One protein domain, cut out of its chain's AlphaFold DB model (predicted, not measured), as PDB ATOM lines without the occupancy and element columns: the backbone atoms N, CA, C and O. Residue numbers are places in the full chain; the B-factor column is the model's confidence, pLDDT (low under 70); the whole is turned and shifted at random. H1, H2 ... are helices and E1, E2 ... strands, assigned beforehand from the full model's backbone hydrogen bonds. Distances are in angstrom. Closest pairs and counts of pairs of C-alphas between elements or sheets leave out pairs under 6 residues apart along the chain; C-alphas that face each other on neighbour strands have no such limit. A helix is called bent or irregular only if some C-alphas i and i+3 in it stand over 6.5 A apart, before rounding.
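Overview. This is residues 5 to 145 and 192 to 198 of the 199 residues of an uncharacterized protein of Methanobrevibacter sp (UniProt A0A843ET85). A twisted sheet of six strands makes the core, with H2 packed along one face over E3 and the shorter H5 along the other face over E4. On the same face as H2, H1 packs on the edge strand E2 and stands up from the sheet, while the small helices H3 and H4 lie in the link from E2 to E3. The 148 printed residues hold five named helices and six named strands, in the order H1 H2 E1 E2 H3 H4 E3 H5 E4 E5 E6; the sheet runs E2 E1 E3 E4 E5 E6, mixed, and the class is mixed, helices and strands. The whole is compact and rounded, with a radius of gyration of the C-alphas of 14.1 A and spans of 38 by 34 by 29 A.

Arrangement. In the sheet, E3, residues 97 to 102, and E4, residues 124 to 130, are parallel neighbours, with N 99 and O 126 2.8 A apart, within hydrogen-bond range. E1, residues 59 to 64, is antiparallel to E3, with N 61 and O 100 at 2.8 A. E2, residues 70 to 75, forms a hairpin with E1, with N 60 and O 74 at 2.9 A. E5, residues 134 to 140, forms a hairpin with E4, with N 129 and O 136 at 2.8 A, and the edge strand E6, residues 192 to 197, is antiparallel to E5, with N 137 and O 194 at 2.9 A. The domain has three layers, helices on both faces of the sheet: H1, residues 5 to 18, and H2, residues 39 to 52, on one face, and H5, residues 113 to 120, on the other. H2 runs along the strands at a height over the sheet of 9.0 A, at 14 degrees to E3 on the local plane; its C-alpha 52 is 6.3 A from that of Asn 102, their closest pair. H5 runs along E4 at 10 degrees on the local plane and a height of 9.2 A, its closest C-alphas being those of Ile 118 and Glu 124, 6.2 A. H1 is over E2 at 4.2 A, only just above the sheet's level, and its closest C-alphas are those of Phe 13 and Cys 73, 5.5 A. H3, residues 82 to 85, is not on the sheet, and H4, residues 89 to 92, only grazes it. E3, H5, E4 form a strand-helix-strand unit, two parallel neighbour strands with a helix between in the chain, and E2, H3 H4, E3 a split one with E1 between the strands; both crossovers are right-handed. In H1 and H2 every O i to N i+4 pair is within hydrogen-bond range, in H5 0 of 4 but 4 of 5 O i to N i+3 pairs, and H3 and H4 are too short for an i+4 pair.

Along the chain. H1 begins at C-alpha 5 (155.349, 190.490, 160.522) and is 20.2 A long; H2 is 20.0 A. H5, 12.5 A, is only just irregular, with C-alphas 115 and 118 6.51 A apart. E1 measures 16.9 A, E2 13.7 A, E3 17.4 A, E4 17.5 A, E5 19.7 A and E6 16.5 A, the last ending at C-alpha 197 (133.381, 163.859, 172.342). H3 and H4 measure 5.2 A and 5.4 A.

Size, cuts and confidence. The farthest C-alphas, of Asp 24 and Asp 145, are 42.0 A apart. Residues 146 to 191 are cut out, and C-alphas 145 and 192 are 15.8 A apart across the cut. The link from H1 to H2, residues 19 to 38, is long. Mean pLDDT of the printed part is 84.1; it is under 70 in residues 5 to 9, 77 to 90 and 106 to 108.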
ATOM      1  N   GLU A   5     156.363 191.219 159.754       53.03
ATOM      2  CA  GLU A   5     155.349 190.490 160.522       53.03
ATOM      3  C   GLU A   5     154.107 190.167 159.682       53.03
ATOM      4  O   GLU A   5     153.665 189.024 159.663       53.03
ATOM      5  N   LEU A   6     153.587 191.126 158.902       50.69
ATOM      6  CA  LEU A   6     152.437 190.879 158.019       50.69
ATOM      7  C   LEU A   6     152.771 189.888 156.895       50.69
ATOM      8  O   LEU A   6     151.930 189.081 156.522       50.69
ATOM      9  N   ARG A   7     154.012 189.894 156.390       53.56
ATOM     10  CA  ARG A   7     154.450 188.934 155.362       53.56
ATOM     11  C   ARG A   7     154.552 187.504 155.890       53.56
ATOM     12  O   ARG A   7     154.251 186.581 155.142       53.56
ATOM     13  N   LEU A   8     154.976 187.322 157.142       58.44
ATOM     14  CA  LEU A   8     154.965 186.008 157.787       58.44
ATOM     15  C   LEU A   8     153.528 185.528 158.014       58.44
ATOM     16  O   LEU A   8     153.222 184.396 157.659       58.44
ATOM     17  N   LYS A   9     152.626 186.405 158.481       64.44
ATOM     18  CA  LYS A   9     151.193 186.081 158.606       64.44
ATOM     19  C   LYS A   9     150.585 185.608 157.289       64.44
ATOM     20  O   LYS A   9     149.888 184.600 157.275       64.44
ATOM     21  N   ASP A  10     150.880 186.301 156.188       71.31
ATOM     22  CA  ASP A  10     150.387 185.918 154.863       71.31
ATOM     23  C   ASP A  10     150.918 184.538 154.444       71.31
ATOM     24  O   ASP A  10     150.183 183.738 153.871       71.31
ATOM     25  N   GLN A  11     152.182 184.225 154.748       79.00
ATOM     26  CA  GLN A  11     152.774 182.923 154.427       79.00
ATOM     27  C   GLN A  11     152.185 181.788 155.268       79.00
ATOM     28  O   GLN A  11     151.823 180.758 154.706       79.00
ATOM     29  N   GLU A  12     152.045 181.981 156.579       82.25
ATOM     30  CA  GLU A  12     151.444 180.991 157.481       82.25
ATOM     31  C   GLU A  12     149.969 180.752 157.149       82.25
ATOM     32  O   GLU A  12     149.512 179.609 157.071       82.25
ATOM     33  N   PHE A  13     149.230 181.818 156.842       83.12
ATOM     34  CA  PHE A  13     147.851 181.702 156.387       83.12
ATOM     35  C   PHE A  13     147.745 180.940 155.060       83.12
ATOM     36  O   PHE A  13     146.914 180.039 154.932       83.12
ATOM     37  N   LEU A  14     148.621 181.226 154.088       85.94
ATOM     38  CA  LEU A  14     148.675 180.474 152.832       85.94
ATOM     39  C   LEU A  14     149.006 178.994 153.068       85.94
ATOM     40  O   LEU A  14     148.341 178.137 152.482       85.94
ATOM     41  N   LYS A  15     149.971 178.676 153.945       88.44
ATOM     42  CA  LYS A  15     150.272 177.287 154.339       88.44
ATOM     43  C   LYS A  15     149.017 176.591 154.872       88.44
ATOM     44  O   LYS A  15     148.667 175.521 154.379       88.44
ATOM     45  N   TYR A  16     148.299 177.220 155.805       90.00
ATOM     46  CA  TYR A  16     147.049 176.685 156.358       90.00
ATOM     47  C   TYR A  16     145.972 176.467 155.280       90.00
ATOM     48  O   TYR A  16     145.329 175.409 155.221       90.00
ATOM     49  N   CYS A  17     145.783 177.441 154.384       89.00
ATOM     50  CA  CYS A  17     144.831 177.322 153.279       89.00
ATOM     51  C   CYS A  17     145.123 176.101 152.399       89.00
ATOM     52  O   CYS A  17     144.179 175.427 151.978       89.00
ATOM     53  N   HIS A  18     146.403 175.790 152.182       91.00
ATOM     54  CA  HIS A  18     146.864 174.671 151.363       91.00
ATOM     55  C   HIS A  18     146.885 173.307 152.068       91.00
ATOM     56  O   HIS A  18     147.134 172.314 151.391       91.00
ATOM     57  N   LEU A  19     146.600 173.225 153.374       91.69
ATOM     58  CA  LEU A  19     146.438 171.932 154.048       91.69
ATOM     59  C   LEU A  19     145.280 171.134 153.432       91.69
ATOM     60  O   LEU A  19     144.202 171.686 153.187       91.69
ATOM     61  N   ASP A  20     145.480 169.836 153.235       94.12
ATOM     62  CA  ASP A  20     144.417 168.941 152.787       94.12
ATOM     63  C   ASP A  20     143.323 168.816 153.854       94.12
ATOM     64  O   ASP A  20     143.576 168.934 155.052       94.12
ATOM     65  N   VAL A  21     142.086 168.600 153.409       94.94
ATOM     66  CA  VAL A  21     140.939 168.391 154.299       94.94
ATOM     67  C   VAL A  21     140.667 166.900 154.381       94.94
ATOM     68  O   VAL A  21     140.341 166.279 153.367       94.94
ATOM     69  N   ASP A  22     140.758 166.339 155.583       93.56
ATOM     70  CA  ASP A  22     140.361 164.961 155.832       93.56
ATOM     71  C   ASP A  22     138.854 164.895 156.140       93.56
ATOM     72  O   ASP A  22     138.367 165.331 157.191       93.56
ATOM     73  N   TRP A  23     138.088 164.389 155.173       93.00
ATOM     74  CA  TRP A  23     136.636 164.277 155.288       93.00
ATOM     75  C   TRP A  23     136.184 163.094 156.152       93.00
ATOM     76  O   TRP A  23     135.032 163.094 156.593       93.00
ATOM     77  N   ASP A  24     137.083 162.157 156.462       91.44
ATOM     78  CA  ASP A  24     136.793 161.004 157.322       91.44
ATOM     79  C   ASP A  24     136.836 161.375 158.815       91.44
ATOM     80  O   ASP A  24     136.324 160.645 159.665       91.44
ATOM     81  N   ILE A  25     137.397 162.542 159.149       88.88
ATOM     82  CA  ILE A  25     137.378 163.087 160.508       88.88
ATOM     83  C   ILE A  25     135.946 163.508 160.888       88.88
ATOM     84  O   ILE A  25     135.287 164.204 160.109       88.88
ATOM     85  N   PRO A  26     135.443 163.140 162.085       88.12
ATOM     86  CA  PRO A  26     134.129 163.577 162.558       88.12
ATOM     87  C   PRO A  26     133.967 165.097 162.546       88.12
ATOM     88  O   PRO A  26     134.895 165.814 162.940       88.12
ATOM     89  N   SER A  27     132.792 165.579 162.130       89.81
ATOM     90  CA  SER A  27     132.532 167.019 162.076       89.81
ATOM     91  C   SER A  27     132.365 167.631 163.458       89.81
ATOM     92  O   SER A  27     131.830 166.984 164.354       89.81
ATOM     93  N   VAL A  28     132.692 168.914 163.567       91.19
ATOM     94  CA  VAL A  28     132.187 169.790 164.629       91.19
ATOM     95  C   VAL A  28     130.986 170.567 164.096       91.19
ATOM     96  O   VAL A  28     131.006 171.100 162.986       91.19
ATOM     97  N   SER A  29     129.922 170.614 164.886       92.94
ATOM     98  CA  SER A  29     128.666 171.284 164.565       92.94
ATOM     99  C   SER A  29     128.388 172.437 165.531       92.94
ATOM    100  O   SER A  29     129.120 172.673 166.490       92.94
ATOM    101  N   SER A  30     127.302 173.175 165.298       94.50
ATOM    102  CA  SER A  30     126.882 174.237 166.217       94.50
ATOM    103  C   SER A  30     126.438 173.714 167.585       94.50
ATOM    104  O   SER A  30     126.452 174.478 168.536       94.50
ATOM    105  N   GLU A  31     126.042 172.441 167.694       93.69
ATOM    106  CA  GLU A  31     125.643 171.828 168.974       93.69
ATOM    107  C   GLU A  31     126.852 171.549 169.882       93.69
ATOM    108  O   GLU A  31     126.708 171.435 171.098       93.69
ATOM    109  N   ASP A  32     128.045 171.483 169.288       92.25
ATOM    110  CA  ASP A  32     129.307 171.224 169.978       92.25
ATOM    111  C   ASP A  32     129.962 172.504 170.516       92.25
ATOM    112  O   ASP A  32     130.906 172.426 171.298       92.25
ATOM    113  N   LEU A  33     129.497 173.683 170.089       95.25
ATOM    114  CA  LEU A  33     130.112 174.983 170.367       95.25
ATOM    115  C   LEU A  33     129.174 175.891 171.179       95.25
ATOM    116  O   LEU A  33     127.965 175.661 171.213       95.25
ATOM    117  N   PRO A  34     129.698 176.940 171.846       95.31
ATOM    118  CA  PRO A  34     128.856 177.933 172.503       95.31
ATOM    119  C   PRO A  34     127.857 178.544 171.510       95.31
ATOM    120  O   PRO A  34     128.239 178.911 170.399       95.31
ATOM    121  N   GLU A  35     126.594 178.699 171.924       95.81
ATOM    122  CA  GLU A  35     125.472 179.134 171.059       95.81
ATOM    123  C   GLU A  35     125.718 180.457 170.326       95.81
ATOM    124  O   GLU A  35     125.052 180.793 169.349       95.81
ATOM    125  N   GLU A  36     126.655 181.242 170.831       96.00
ATOM    126  CA  GLU A  36     126.938 182.571 170.344       96.00
ATOM    127  C   GLU A  36     127.950 182.621 169.193       96.00
ATOM    128  O   GLU A  36     128.207 183.713 168.678       96.00
ATOM    129  N   PHE A  37     128.535 181.474 168.834       97.88
ATOM    130  CA  PHE A  37     129.399 181.334 167.671       97.88
ATOM    131  C   PHE A  37     128.567 181.479 166.396       97.88
ATOM    132  O   PHE A  37     127.564 180.789 166.197       97.88
ATOM    133  N   ASP A  38     129.003 182.355 165.493       98.00
ATOM    134  CA  ASP A  38     128.367 182.489 164.186       98.00
ATOM    135  C   ASP A  38     128.584 181.237 163.330       98.00
ATOM    136  O   ASP A  38     129.595 180.540 163.425       98.00
ATOM    137  N   GLN A  39     127.654 180.974 162.415       97.62
ATOM    138  CA  GLN A  39     127.715 179.819 161.518       97.62
ATOM    139  C   GLN A  39     129.001 179.765 160.677       97.62
ATOM    140  O   GLN A  39     129.455 178.677 160.313       97.62
ATOM    141  N   LYS A  40     129.616 180.909 160.356       97.81
ATOM    142  CA  LYS A  40     130.927 180.939 159.692       97.81
ATOM    143  C   LYS A  40     132.053 180.516 160.629       97.81
ATOM    144  O   LYS A  40     132.940 179.792 160.185       97.81
ATOM    145  N   ALA A  41     132.001 180.914 161.899       97.94
ATOM    146  CA  ALA A  41     132.959 180.487 162.914       97.94
ATOM    147  C   ALA A  41     132.856 178.975 163.171       97.94
ATOM    148  O   ALA A  41     133.874 178.291 163.182       97.94
ATOM    149  N   VAL A  42     131.638 178.424 163.250       97.56
ATOM    150  CA  VAL A  42     131.418 176.967 163.354       97.56
ATOM    151  C   VAL A  42     132.076 176.225 162.184       97.56
ATOM    152  O   VAL A  42     132.831 175.278 162.388       97.56
ATOM    153  N   LYS A  43     131.856 176.689 160.945       96.94
ATOM    154  CA  LYS A  43     132.486 176.101 159.747       96.94
ATOM    155  C   LYS A  43     134.007 176.216 159.759       96.94
ATOM    156  O   LYS A  43     134.681 175.310 159.276       96.94
ATOM    157  N   LEU A  44     134.542 177.325 160.269       97.12
ATOM    158  CA  LEU A  44     135.982 177.516 160.417       97.12
ATOM    159  C   LEU A  44     136.572 176.490 161.390       97.12
ATOM    160  O   LEU A  44     137.580 175.870 161.065       97.12
ATOM    161  N   VAL A  45     135.927 176.281 162.541       96.56
ATOM    162  CA  VAL A  45     136.341 175.291 163.547       96.56
ATOM    163  C   VAL A  45     136.309 173.870 162.975       96.56
ATOM    164  O   VAL A  45     137.292 173.139 163.105       96.56
ATOM    165  N   ASP A  46     135.228 173.494 162.283       95.19
ATOM    166  CA  ASP A  46     135.120 172.187 161.620       95.19
ATOM    167  C   ASP A  46     136.229 171.985 160.577       95.19
ATOM    168  O   ASP A  46     136.940 170.977 160.581       95.19
ATOM    169  N   LEU A  47     136.436 172.982 159.712       95.81
ATOM    170  CA  LEU A  47     137.464 172.920 158.679       95.81
ATOM    171  C   LEU A  47     138.871 172.859 159.279       95.81
ATOM    172  O   LEU A  47     139.709 172.104 158.784       95.81
ATOM    173  N   PHE A  48     139.134 173.631 160.337       95.31
ATOM    174  CA  PHE A  48     140.396 173.583 161.063       95.31
ATOM    175  C   PHE A  48     140.660 172.169 161.569       95.31
ATOM    176  O   PHE A  48     141.681 171.591 161.208       95.31
ATOM    177  N   ARG A  49     139.715 171.579 162.305       92.75
ATOM    178  CA  ARG A  49     139.829 170.211 162.818       92.75
ATOM    179  C   ARG A  49     140.154 169.208 161.710       92.75
ATOM    180  O   ARG A  49     141.072 168.405 161.854       92.75
ATOM    181  N   ARG A  50     139.416 169.253 160.600       92.75
ATOM    182  CA  ARG A  50     139.601 168.324 159.471       92.75
ATOM    183  C   ARG A  50     140.948 168.488 158.776       92.75
ATOM    184  O   ARG A  50     141.494 167.512 158.275       92.75
ATOM    185  N   LYS A  51     141.492 169.707 158.750       93.38
ATOM    186  CA  LYS A  51     142.833 169.984 158.214       93.38
ATOM    187  C   LYS A  51     143.951 169.531 159.151       93.38
ATOM    188  O   LYS A  51     145.031 169.190 158.680       93.38
ATOM    189  N   THR A  52     143.720 169.552 160.465       91.56
ATOM    190  CA  THR A  52     144.789 169.429 161.469       91.56
ATOM    191  C   THR A  52     144.728 168.159 162.329       91.56
ATOM    192  O   THR A  52     145.628 167.908 163.126       91.56
ATOM    193  N   ALA A  53     143.728 167.292 162.162       88.50
ATOM    194  CA  ALA A  53     143.601 166.080 162.982       88.50
ATOM    195  C   ALA A  53     144.784 165.097 162.851       88.50
ATOM    196  O   ALA A  53     145.077 164.354 163.791       88.50
ATOM    197  N   ASN A  54     145.450 165.085 161.692       85.88
ATOM    198  CA  ASN A  54     146.497 164.119 161.344       85.88
ATOM    199  C   ASN A  54     147.874 164.760 161.092       85.88
ATOM    200  O   ASN A  54     148.807 164.059 160.691       85.88
ATOM    201  N   ILE A  55     148.026 166.068 161.322       87.62
ATOM    202  CA  ILE A  55     149.323 166.739 161.156       87.62
ATOM    203  C   ILE A  55     150.235 166.481 162.372       87.62
ATOM    204  O   ILE A  55     149.752 166.390 163.504       87.62
ATOM    205  N   PRO A  56     151.560 166.353 162.172       86.00
ATOM    206  CA  PRO A  56     152.506 166.034 163.243       86.00
ATOM    207  C   PRO A  56     153.013 167.266 164.016       86.00
ATOM    208  O   PRO A  56     153.958 167.143 164.791       86.00
ATOM    209  N   TYR A  57     152.430 168.442 163.788       84.81
ATOM    210  CA  TYR A  57     152.804 169.717 164.403       84.81
ATOM    211  C   TYR A  57     151.549 170.494 164.815       84.81
ATOM    212  O   TYR A  57     150.449 170.184 164.351       84.81
ATOM    213  N   GLU A  58     151.698 171.494 165.683       85.25
ATOM    214  CA  GLU A  58     150.574 172.358 166.056       85.25
ATOM    215  C   GLU A  58     150.350 173.452 165.006       85.25
ATOM    216  O   GLU A  58     151.287 174.006 164.420       85.25
ATOM    217  N   CYS A  59     149.080 173.751 164.783       88.56
ATOM    218  CA  CYS A  59     148.582 174.941 164.121       88.56
ATOM    219  C   CYS A  59     147.743 175.713 165.131       88.56
ATOM    220  O   CYS A  59     147.056 175.099 165.943       88.56
ATOM    221  N   ILE A  60     147.731 177.039 165.036       89.81
ATOM    222  CA  ILE A  60     146.879 177.897 165.863       89.81
ATOM    223  C   ILE A  60     146.190 178.919 164.963       89.81
ATOM    224  O   ILE A  60     146.848 179.576 164.154       89.81
ATOM    225  N   LEU A  61     144.877 179.086 165.112       91.50
ATOM    226  CA  LEU A  61     144.144 180.226 164.567       91.50
ATOM    227  C   LEU A  61     143.596 181.087 165.696       91.50
ATOM    228  O   LEU A  61     143.053 180.560 166.657       91.50
ATOM    229  N   PHE A  62     143.654 182.401 165.510       91.62
ATOM    230  CA  PHE A  62     142.841 183.372 166.233       91.62
ATOM    231  C   PHE A  62     141.794 183.905 165.265       91.62
ATOM    232  O   PHE A  62     142.123 184.255 164.126       91.62
ATOM    233  N   PHE A  63     140.540 183.966 165.688       94.31
ATOM    234  CA  PHE A  63     139.429 184.375 164.840       94.31
ATOM    235  C   PHE A  63     138.351 185.085 165.651       94.31
ATOM    236  O   PHE A  63     138.237 184.906 166.860       94.31
ATOM    237  N   ASP A  64     137.549 185.898 164.973       95.50
ATOM    238  CA  ASP A  64     136.376 186.505 165.579       95.50
ATOM    239  C   ASP A  64     135.218 185.492 165.567       95.50
ATOM    240  O   ASP A  64     134.704 185.127 164.502       95.50
ATOM    241  N   TYR A  65     134.798 185.013 166.739       97.06
ATOM    242  CA  TYR A  65     133.788 183.952 166.841       97.06
ATOM    243  C   TYR A  65     132.365 184.418 166.488       97.06
ATOM    244  O   TYR A  65     131.491 183.584 166.253       97.06
ATOM    245  N   LYS A  66     132.119 185.732 166.372       96.75
ATOM    246  CA  LYS A  66     130.840 186.309 165.910       96.75
ATOM    247  C   LYS A  66     130.756 186.463 164.393       96.75
ATOM    248  O   LYS A  66     129.678 186.738 163.870       96.75
ATOM    249  N   THR A  67     131.868 186.340 163.674       96.12
ATOM    250  CA  THR A  67     131.914 186.593 162.220       96.12
ATOM    251  C   THR A  67     132.611 185.491 161.423       96.12
ATOM    252  O   THR A  67     132.418 185.402 160.205       96.12
ATOM    253  N   GLY A  68     133.414 184.656 162.088       93.44
ATOM    254  CA  GLY A  68     134.297 183.667 161.472       93.44
ATOM    255  C   GLY A  68     135.502 184.275 160.749       93.44
ATOM    256  O   GLY A  68     136.162 183.572 159.986       93.44
ATOM    257  N   GLU A  69     135.773 185.572 160.925       93.81
ATOM    258  CA  GLU A  69     136.942 186.229 160.337       93.81
ATOM    259  C   GLU A  69     138.218 185.753 161.038       93.81
ATOM    260  O   GLU A  69     138.350 185.886 162.252       93.81
ATOM    261  N   ILE A  70     139.173 185.218 160.277       91.44
ATOM    262  CA  ILE A  70     140.489 184.850 160.806       91.44
ATOM    263  C   ILE A  70     141.287 186.132 161.049       91.44
ATOM    264  O   ILE A  70     141.489 186.931 160.138       91.44
ATOM    265  N   ILE A  71     141.759 186.297 162.279       89.00
ATOM    266  CA  ILE A  71     142.575 187.427 162.730       89.00
ATOM    267  C   ILE A  71     144.059 187.083 162.579       89.00
ATOM    268  O   ILE A  71     144.864 187.909 162.140       89.00
ATOM    269  N   TYR A  72     144.429 185.856 162.956       85.38
ATOM    270  CA  TYR A  72     145.814 185.404 162.967       85.38
ATOM    271  C   TYR A  72     145.911 183.896 162.708       85.38
ATOM    272  O   TYR A  72     145.041 183.138 163.128       85.38
ATOM    273  N   CYS A  73     146.980 183.457 162.038       85.88
ATOM    274  CA  CYS A  73     147.296 182.051 161.798       85.88
ATOM    275  C   CYS A  73     148.777 181.744 162.070       85.88
ATOM    276  O   CYS A  73     149.648 182.512 161.663       85.88
ATOM    277  N   PHE A  74     149.040 180.594 162.686       84.38
ATOM    278  CA  PHE A  74     150.362 179.988 162.851       84.38
ATOM    279  C   PHE A  74     150.315 178.520 162.407       84.38
ATOM    280  O   PHE A  74     149.398 177.792 162.793       84.38
ATOM    281  N   VAL A  75     151.293 178.089 161.607       82.81
ATOM    282  CA  VAL A  75     151.473 176.702 161.156       82.81
ATOM    283  C   VAL A  75     152.926 176.311 161.442       82.81
ATOM    284  O   VAL A  75     153.829 177.099 161.199       82.81
ATOM    285  N   GLU A  76     153.158 175.093 161.935       71.12
ATOM    286  CA  GLU A  76     154.479 174.590 162.362       71.12
ATOM    287  C   GLU A  76     154.967 175.200 163.688       71.12
ATOM    288  O   GLU A  76     155.644 176.224 163.741       71.12
ATOM    289  N   ASP A  77     154.668 174.502 164.783       56.09
ATOM    290  CA  ASP A  77     155.226 174.800 166.098       56.09
ATOM    291  C   ASP A  77     156.729 174.478 166.144       56.09
ATOM    292  O   ASP A  77     157.170 173.334 166.253       56.09
ATOM    293  N   ASN A  78     157.541 175.514 166.031       42.84
ATOM    294  CA  ASN A  78     158.820 175.583 166.709       42.84
ATOM    295  C   ASN A  78     158.943 177.026 167.161       42.84
ATOM    296  O   ASN A  78     159.157 177.881 166.310       42.84
ATOM    297  N   LEU A  79     158.789 177.279 168.464       43.31
ATOM    298  CA  LEU A  79     159.575 178.235 169.260       43.31
ATOM    299  C   LEU A  79     158.939 178.371 170.657       43.31
ATOM    300  O   LEU A  79     158.167 179.290 170.901       43.31
ATOM    301  N   ASP A  80     159.279 177.472 171.585       43.81
ATOM    302  CA  ASP A  80     159.337 177.732 173.039       43.81
ATOM    303  C   ASP A  80     158.188 178.548 173.691       43.81
ATOM    304  O   ASP A  80     158.424 179.279 174.647       43.81
ATOM    305  N   GLY A  81     156.938 178.458 173.219       41.41
ATOM    306  CA  GLY A  81     155.842 179.296 173.739       41.41
ATOM    307  C   GLY A  81     155.977 180.807 173.469       41.41
ATOM    308  O   GLY A  81     155.142 181.573 173.937       41.41
ATOM    309  N   LYS A  82     156.969 181.241 172.679       39.44
ATOM    310  CA  LYS A  82     157.195 182.656 172.327       39.44
ATOM    311  C   LYS A  82     156.074 183.253 171.492       39.44
ATOM    312  O   LYS A  82     155.848 184.454 171.531       39.44
ATOM    313  N   ILE A  83     155.356 182.412 170.752       51.41
ATOM    314  CA  ILE A  83     154.357 182.864 169.790       51.41
ATOM    315  C   ILE A  83     153.266 183.702 170.463       51.41
ATOM    316  O   ILE A  83     152.953 184.769 169.952       51.41
ATOM    317  N   ARG A  84     152.732 183.280 171.619       52.19
ATOM    318  CA  ARG A  84     151.700 184.053 172.334       52.19
ATOM    319  C   ARG A  84     152.248 185.331 172.973       52.19
ATOM    320  O   ARG A  84     151.535 186.323 173.006       52.19
ATOM    321  N   GLU A  85     153.509 185.335 173.410       50.09
ATOM    322  CA  GLU A  85     154.186 186.538 173.927       50.09
ATOM    323  C   GLU A  85     154.447 187.593 172.831       50.09
ATOM    324  O   GLU A  85     154.651 188.768 173.134       50.09
ATOM    325  N   GLU A  86     154.429 187.189 171.557       55.69
ATOM    326  CA  GLU A  86     154.662 188.053 170.393       55.69
ATOM    327  C   GLU A  86     153.363 188.535 169.712       55.69
ATOM    328  O   GLU A  86     153.418 189.361 168.793       55.69
ATOM    329  N   ILE A  87     152.182 188.060 170.138       64.19
ATOM    330  CA  ILE A  87     150.913 188.539 169.574       64.19
ATOM    331  C   ILE A  87     150.610 189.915 170.142       64.19
ATOM    332  O   ILE A  87     150.357 190.094 171.328       64.19
ATOM    333  N   ASN A  88     150.599 190.907 169.261       63.94
ATOM    334  CA  ASN A  88     150.272 192.259 169.665       63.94
ATOM    335  C   ASN A  88     148.755 192.408 169.876       63.94
ATOM    336  O   ASN A  88     147.984 192.324 168.920       63.94
ATOM    337  N   GLU A  89     148.331 192.650 171.114       68.94
ATOM    338  CA  GLU A  89     146.917 192.704 171.512       68.94
ATOM    339  C   GLU A  89     146.083 193.736 170.731       68.94
ATOM    340  O   GLU A  89     144.866 193.580 170.633       68.94
ATOM    341  N   PHE A  90     146.698 194.736 170.077       68.62
ATOM    342  CA  PHE A  90     145.958 195.653 169.193       68.62
ATOM    343  C   PHE A  90     145.234 194.929 168.046       68.62
ATOM    344  O   PHE A  90     144.244 195.440 167.528       68.62
ATOM    345  N   TYR A  91     145.701 193.745 167.623       74.31
ATOM    346  CA  TYR A  91     145.010 192.950 166.599       74.31
ATOM    347  C   TYR A  91     143.633 192.451 167.073       74.31
ATOM    348  O   TYR A  91     142.815 192.050 166.245       74.31
ATOM    349  N   PHE A  92     143.381 192.476 168.383       84.56
ATOM    350  CA  PHE A  92     142.151 192.011 169.018       84.56
ATOM    351  C   PHE A  92     141.185 193.150 169.363       84.56
ATOM    352  O   PHE A  92     140.047 192.890 169.747       84.56
ATOM    353  N   GLU A  93     141.596 194.411 169.196       84.44
ATOM    354  CA  GLU A  93     140.772 195.564 169.551       84.44
ATOM    355  C   GLU A  93     139.450 195.576 168.759       84.44
ATOM    356  O   GLU A  93     139.426 195.580 167.525       84.44
ATOM    357  N   GLY A  94     138.328 195.569 169.486       85.50
ATOM    358  CA  GLY A  94     136.981 195.563 168.907       85.50
ATOM    359  C   GLY A  94     136.554 194.235 168.270       85.50
ATOM    360  O   GLY A  94     135.555 194.213 167.544       85.50
ATOM    361  N   LYS A  95     137.292 193.147 168.513       89.25
ATOM    362  CA  LYS A  95     136.969 191.789 168.054       89.25
ATOM    363  C   LYS A  95     136.439 190.938 169.206       89.25
ATOM    364  O   LYS A  95     136.723 191.200 170.367       89.25
ATOM    365  N   ASN A  96     135.685 189.900 168.859       93.69
ATOM    366  CA  ASN A  96     135.233 188.875 169.798       93.69
ATOM    367  C   ASN A  96     136.147 187.660 169.610       93.69
ATOM    368  O   ASN A  96     135.880 186.843 168.727       93.69
ATOM    369  N   VAL A  97     137.277 187.589 170.317       93.56
ATOM    370  CA  VAL A  97     138.356 186.664 169.934       93.56
ATOM    371  C   VAL A  97     138.145 185.276 170.525       93.56
ATOM    372  O   VAL A  97     137.858 185.112 171.709       93.56
ATOM    373  N   ALA A  98     138.309 184.273 169.671       95.31
ATOM    374  CA  ALA A  98     138.532 182.892 170.053       95.31
ATOM    375  C   ALA A  98     139.827 182.396 169.404       95.31
ATOM    376  O   ALA A  98     140.151 182.788 168.275       95.31
ATOM    377  N   SER A  99     140.537 181.499 170.078       93.81
ATOM    378  CA  SER A  99     141.618 180.725 169.482       93.81
ATOM    379  C   SER A  99     141.234 179.260 169.301       93.81
ATOM    380  O   SER A  99     140.347 178.726 169.969       93.81
ATOM    381  N   ILE A 100     141.883 178.601 168.347       94.06
ATOM    382  CA  ILE A 100     141.797 177.158 168.150       94.06
ATOM    383  C   ILE A 100     143.159 176.595 167.779       94.06
ATOM    384  O   ILE A 100     143.823 177.129 166.892       94.06
ATOM    385  N   HIS A 101     143.549 175.488 168.405       92.31
ATOM    386  CA  HIS A 101     144.740 174.733 168.019       92.31
ATOM    387  C   HIS A 101     144.529 173.225 168.086       92.31
ATOM    388  O   HIS A 101     143.553 172.735 168.656       92.31
ATOM    389  N   ASN A 102     145.430 172.469 167.461       91.06
ATOM    390  CA  ASN A 102     145.433 171.009 167.513       91.06
ATOM    391  C   ASN A 102     146.567 170.481 168.391       91.06
ATOM    392  O   ASN A 102     147.676 171.003 168.362       91.06
ATOM    393  N   HIS A 103     146.299 169.384 169.095       87.06
ATOM    394  CA  HIS A 103     147.336 168.571 169.720       87.06
ATOM    395  C   HIS A 103     147.670 167.384 168.801       87.06
ATOM    396  O   HIS A 103     146.773 166.592 168.481       87.06
ATOM    397  N   PRO A 104     148.935 167.215 168.373       78.88
ATOM    398  CA  PRO A 104     149.337 166.106 167.522       78.88
ATOM    399  C   PRO A 104     149.112 164.745 168.190       78.88
ATOM    400  O   PRO A 104     149.067 164.603 169.416       78.88
ATOM    401  N   LYS A 105     149.011 163.694 167.375       71.44
ATOM    402  CA  LYS A 105     148.846 162.326 167.879       71.44
ATOM    403  C   LYS A 105     149.995 161.941 168.822       71.44
ATOM    404  O   LYS A 105     151.163 162.055 168.464       71.44
ATOM    405  N   GLY A 106     149.647 161.418 169.998       64.50
ATOM    406  CA  GLY A 106     150.608 161.031 171.038       64.50
ATOM    407  C   GLY A 106     150.823 162.088 172.126       64.50
ATOM    408  O   GLY A 106     151.482 161.789 173.117       64.50
ATOM    409  N   PHE A 107     150.231 163.277 171.980       65.31
ATOM    410  CA  PHE A 107     150.151 164.280 173.038       65.31
ATOM    411  C   PHE A 107     148.875 164.105 173.873       65.31
ATOM    412  O   PHE A 107     147.914 163.448 173.455       65.31
ATOM    413  N   LEU A 108     148.867 164.689 175.077       66.56
ATOM    414  CA  LEU A 108     147.646 164.805 175.875       66.56
ATOM    415  C   LEU A 108     146.590 165.546 175.070       66.56
ATOM    416  O   LEU A 108     146.908 166.471 174.336       66.56
ATOM    417  N   SER A 109     145.330 165.173 175.229       78.38
ATOM    418  CA  SER A 109     144.243 165.839 174.513       78.38
ATOM    419  C   SER A 109     143.602 166.952 175.344       78.38
ATOM    420  O   SER A 109     143.081 167.900 174.769       78.38
ATOM    421  N   ALA A 110     143.691 166.883 176.676       86.88
ATOM    422  CA  ALA A 110     143.238 167.947 177.567       86.88
ATOM    423  C   ALA A 110     144.183 169.171 177.562       86.88
ATOM    424  O   ALA A 110     145.395 168.994 177.390       86.88
ATOM    425  N   PRO A 111     143.664 170.396 177.795       88.06
ATOM    426  CA  PRO A 111     144.484 171.604 177.869       88.06
ATOM    427  C   PRO A 111     145.527 171.535 178.983       88.06
ATOM    428  O   PRO A 111     145.218 171.180 180.117       88.06
ATOM    429  N   SER A 112     146.753 171.924 178.644       85.00
ATOM    430  CA  SER A 112     147.891 172.079 179.548       85.00
ATOM    431  C   SER A 112     147.855 173.415 180.303       85.00
ATOM    432  O   SER A 112     147.077 174.312 179.986       85.00
ATOM    433  N   GLY A 113     148.769 173.600 181.263       82.19
ATOM    434  CA  GLY A 113     148.953 174.887 181.948       82.19
ATOM    435  C   GLY A 113     149.170 176.074 180.993       82.19
ATOM    436  O   GLY A 113     148.693 177.171 181.268       82.19
ATOM    437  N   LYS A 114     149.823 175.857 179.840       82.50
ATOM    438  CA  LYS A 114     150.071 176.918 178.847       82.50
ATOM    439  C   LYS A 114     148.784 177.434 178.201       82.50
ATOM    440  O   LYS A 114     148.694 178.617 177.903       82.50
ATOM    441  N   ASN A 115     147.778 176.576 178.052       86.12
ATOM    442  CA  ASN A 115     146.494 176.950 177.458       86.12
ATOM    443  C   ASN A 115     145.717 177.937 178.340       86.12
ATOM    444  O   ASN A 115     144.884 178.679 177.856       86.12
ATOM    445  N   PHE A 116     146.035 178.042 179.632       85.81
ATOM    446  CA  PHE A 116     145.426 179.059 180.494       85.81
ATOM    447  C   PHE A 116     146.025 180.463 180.312       85.81
ATOM    448  O   PHE A 116     145.627 181.380 181.020       85.81
ATOM    449  N   GLN A 117     146.950 180.662 179.364       80.38
ATOM    450  CA  GLN A 117     147.396 182.002 178.962       80.38
ATOM    451  C   GLN A 117     146.269 182.850 178.360       80.38
ATOM    452  O   GLN A 117     146.333 184.066 178.475       80.38
ATOM    453  N   ILE A 118     145.211 182.237 177.816       82.00
ATOM    454  CA  ILE A 118     143.990 182.962 177.426       82.00
ATOM    455  C   ILE A 118     143.444 183.850 178.555       82.00
ATOM    456  O   ILE A 118     142.982 184.952 178.300       82.00
ATOM    457  N   LEU A 119     143.570 183.420 179.817       84.00
ATOM    458  CA  LEU A 119     143.083 184.179 180.976       84.00
ATOM    459  C   LEU A 119     143.823 185.513 181.186       84.00
ATOM    460  O   LEU A 119     143.393 186.331 181.998       84.00
ATOM    461  N   GLU A 120     144.954 185.706 180.510       82.19
ATOM    462  CA  GLU A 120     145.767 186.922 180.563       82.19
ATOM    463  C   GLU A 120     145.491 187.857 179.376       82.19
ATOM    464  O   GLU A 120     145.989 188.980 179.379       82.19
ATOM    465  N   ILE A 121     144.703 187.424 178.383       80.00
ATOM    466  CA  ILE A 121     144.408 188.177 177.159       80.00
ATOM    467  C   ILE A 121     142.992 188.753 177.267       80.00
ATOM    468  O   ILE A 121     142.006 188.039 177.128       80.00
ATOM    469  N   GLU A 122     142.884 190.068 177.480       78.94
ATOM    470  CA  GLU A 122     141.616 190.747 177.817       78.94
ATOM    471  C   GLU A 122     140.479 190.526 176.800       78.94
ATOM    472  O   GLU A 122     139.311 190.514 177.180       78.94
ATOM    473  N   ASN A 123     140.807 190.345 175.518       82.94
ATOM    474  CA  ASN A 123     139.826 190.251 174.432       82.94
ATOM    475  C   ASN A 123     139.572 188.816 173.930       82.94
ATOM    476  O   ASN A 123     138.828 188.644 172.962       82.94
ATOM    477  N   GLU A 124     140.204 187.799 174.529       89.88
ATOM    478  CA  GLU A 124     140.057 186.396 174.129       89.88
ATOM    479  C   GLU A 124     139.120 185.642 175.080       89.88
ATOM    480  O   GLU A 124     139.478 185.304 176.201       89.88
ATOM    481  N   ASP A 125     137.907 185.348 174.607       93.62
ATOM    482  CA  ASP A 125     136.861 184.719 175.423       93.62
ATOM    483  C   ASP A 125     136.914 183.184 175.393       93.62
ATOM    484  O   ASP A 125     136.392 182.522 176.297       93.62
ATOM    485  N   TYR A 126     137.485 182.611 174.328       95.50
ATOM    486  CA  TYR A 126     137.466 181.171 174.076       95.50
ATOM    487  C   TYR A 126     138.793 180.632 173.554       95.50
ATOM    488  O   TYR A 126     139.348 181.170 172.603       95.50
ATOM    489  N   GLU A 127     139.222 179.489 174.085       94.38
ATOM    490  CA  GLU A 127     140.278 178.665 173.497       94.38
ATOM    491  C   GLU A 127     139.739 177.258 173.230       94.38
ATOM    492  O   GLU A 127     139.221 176.574 174.120       94.38
ATOM    493  N   LEU A 128     139.851 176.827 171.977       95.31
ATOM    494  CA  LEU A 128     139.394 175.535 171.486       95.31
ATOM    495  C   LEU A 128     140.596 174.616 171.255       95.31
ATOM    496  O   LEU A 128     141.512 174.953 170.509       95.31
ATOM    497  N   ILE A 129     140.578 173.418 171.832       93.06
ATOM    498  CA  ILE A 129     141.665 172.444 171.687       93.06
ATOM    499  C   ILE A 129     141.150 171.199 170.969       93.06
ATOM    500  O   ILE A 129     140.326 170.445 171.494       93.06
ATOM    501  N   CYS A 130     141.666 170.964 169.765       90.50
ATOM    502  CA  CYS A 130     141.391 169.774 168.969       90.50
ATOM    503  C   CYS A 130     142.387 168.661 169.310       90.50
ATOM    504  O   CYS A 130     143.506 168.632 168.797       90.50
ATOM    505  N   GLY A 131     141.972 167.711 170.144       83.56
ATOM    506  CA  GLY A 131     142.648 166.422 170.263       83.56
ATOM    507  C   GLY A 131     142.234 165.450 169.151       83.56
ATOM    508  O   GLY A 131     141.299 165.701 168.384       83.56
ATOM    509  N   HIS A 132     142.907 164.296 169.102       75.00
ATOM    510  CA  HIS A 132     142.580 163.223 168.155       75.00
ATOM    511  C   HIS A 132     141.157 162.680 168.387       75.00
ATOM    512  O   HIS A 132     140.323 162.708 167.482       75.00
ATOM    513  N   ASP A 133     140.860 162.289 169.632       76.75
ATOM    514  CA  ASP A 133     139.607 161.614 170.012       76.75
ATOM    515  C   ASP A 133     138.626 162.509 170.789       76.75
ATOM    516  O   ASP A 133     137.487 162.123 171.056       76.75
ATOM    517  N   GLU A 134     139.048 163.714 171.169       84.50
ATOM    518  CA  GLU A 134     138.235 164.651 171.943       84.50
ATOM    519  C   GLU A 134     138.503 166.113 171.585       84.50
ATOM    520  O   GLU A 134     139.547 166.458 171.028       84.50
ATOM    521  N   PHE A 135     137.532 166.957 171.915       89.38
ATOM    522  CA  PHE A 135     137.544 168.399 171.727       89.38
ATOM    523  C   PHE A 135     137.331 169.081 173.074       89.38
ATOM    524  O   PHE A 135     136.497 168.644 173.873       89.38
ATOM    525  N   TRP A 136     138.069 170.155 173.329       93.81
ATOM    526  CA  TRP A 136     137.937 170.925 174.558       93.81
ATOM    527  C   TRP A 136     137.662 172.387 174.262       93.81
ATOM    528  O   TRP A 136     138.196 172.943 173.308       93.81
ATOM    529  N   ILE A 137     136.851 173.001 175.117       95.19
ATOM    530  CA  ILE A 137     136.537 174.427 175.074       95.19
ATOM    531  C   ILE A 137     136.861 174.993 176.445       95.19
ATOM    532  O   ILE A 137     136.235 174.604 177.436       95.19
ATOM    533  N   LEU A 138     137.828 175.898 176.497       94.69
ATOM    534  CA  LEU A 138     138.037 176.782 177.627       94.69
ATOM    535  C   LEU A 138     137.289 178.083 177.338       94.69
ATOM    536  O   LEU A 138     137.601 178.781 176.383       94.69
ATOM    537  N   GLU A 139     136.275 178.371 178.143       94.25
ATOM    538  CA  GLU A 139     135.537 179.633 178.142       94.25
ATOM    539  C   GLU A 139     136.037 180.479 179.308       94.25
ATOM    540  O   GLU A 139     136.059 180.004 180.449       94.25
ATOM    541  N   ALA A 140     136.432 181.714 179.024       90.88
ATOM    542  CA  ALA A 140     137.003 182.629 179.994       90.88
ATOM    543  C   ALA A 140     136.657 184.078 179.635       90.88
ATOM    544  O   ALA A 140     137.450 184.795 179.041       90.88
ATOM    545  N   LYS A 141     135.454 184.516 180.013       87.38
ATOM    546  CA  LYS A 141     134.989 185.874 179.701       87.38
ATOM    547  C   LYS A 141     135.394 186.880 180.766       87.38
ATOM    548  O   LYS A 141     134.910 186.806 181.904       87.38
ATOM    549  N   GLY A 142     136.177 187.868 180.352       82.38
ATOM    550  CA  GLY A 142     136.601 189.001 181.170       82.38
ATOM    551  C   GLY A 142     138.057 188.917 181.618       82.38
ATOM    552  O   GLY A 142     138.828 188.088 181.154       82.38
ATOM    553  N   VAL A 143     138.429 189.810 182.532       80.19
ATOM    554  CA  VAL A 143     139.803 189.928 183.037       80.19
ATOM    555  C   VAL A 143     139.946 189.149 184.337       80.19
ATOM    556  O   VAL A 143     139.115 189.282 185.241       80.19
ATOM    557  N   PHE A 144     141.016 188.365 184.447       86.50
ATOM    558  CA  PHE A 144     141.284 187.520 185.606       86.50
ATOM    559  C   PHE A 144     142.508 187.996 186.382       86.50
ATOM    560  O   PHE A 144     143.518 188.399 185.805       86.50
ATOM    561  N   ASP A 145     142.435 187.917 187.714       85.56
ATOM    562  CA  ASP A 145     143.587 188.228 188.553       85.56
ATOM    563  C   ASP A 145     144.706 187.219 188.301       85.56
ATOM    564  O   ASP A 145     144.486 186.004 188.286       85.56
ATOM    565  N   LYS A 192     135.004 178.283 182.495       93.50
ATOM    566  CA  LYS A 192     134.392 176.977 182.300       93.50
ATOM    567  C   LYS A 192     135.250 176.158 181.357       93.50
ATOM    568  O   LYS A 192     135.733 176.651 180.347       93.50
ATOM    569  N   LEU A 193     135.408 174.885 181.685       94.38
ATOM    570  CA  LEU A 193     136.023 173.909 180.800       94.38
ATOM    571  C   LEU A 193     134.946 172.938 180.324       94.38
ATOM    572  O   LEU A 193     134.185 172.392 181.127       94.38
ATOM    573  N   ILE A 194     134.863 172.716 179.021       93.56
ATOM    574  CA  ILE A 194     133.902 171.804 178.404       93.56
ATOM    575  C   ILE A 194     134.687 170.750 177.641       93.56
ATOM    576  O   ILE A 194     135.643 171.063 176.939       93.56
ATOM    577  N   LYS A 195     134.268 169.495 177.797       91.88
ATOM    578  CA  LYS A 195     134.774 168.366 177.027       91.88
ATOM    579  C   LYS A 195     133.673 167.880 176.098       91.88
ATOM    580  O   LYS A 195     132.629 167.439 176.580       91.88
ATOM    581  N   VAL A 196     133.935 167.914 174.801       87.38
ATOM    582  CA  VAL A 196     133.053 167.386 173.761       87.38
ATOM    583  C   VAL A 196     133.707 166.138 173.177       87.38
ATOM    584  O   VAL A 196     134.913 166.099 172.922       87.38
ATOM    585  N   ARG A 197     132.924 165.070 173.027       77.44
ATOM    586  CA  ARG A 197     133.381 163.859 172.342       77.44
ATOM    587  C   ARG A 197     132.902 163.923 170.910       77.44
ATOM    588  O   ARG A 197     131.743 164.237 170.683       77.44
ATOM    589  N   TYR A 198     133.781 163.580 169.981       73.81
ATOM    590  CA  TYR A 198     133.390 163.455 168.590       73.81
ATOM    591  C   TYR A 198     132.345 162.346 168.430       73.81
ATOM    592  O   TYR A 198     132.454 161.296 169.074       73.81
TER     593      TYR A 198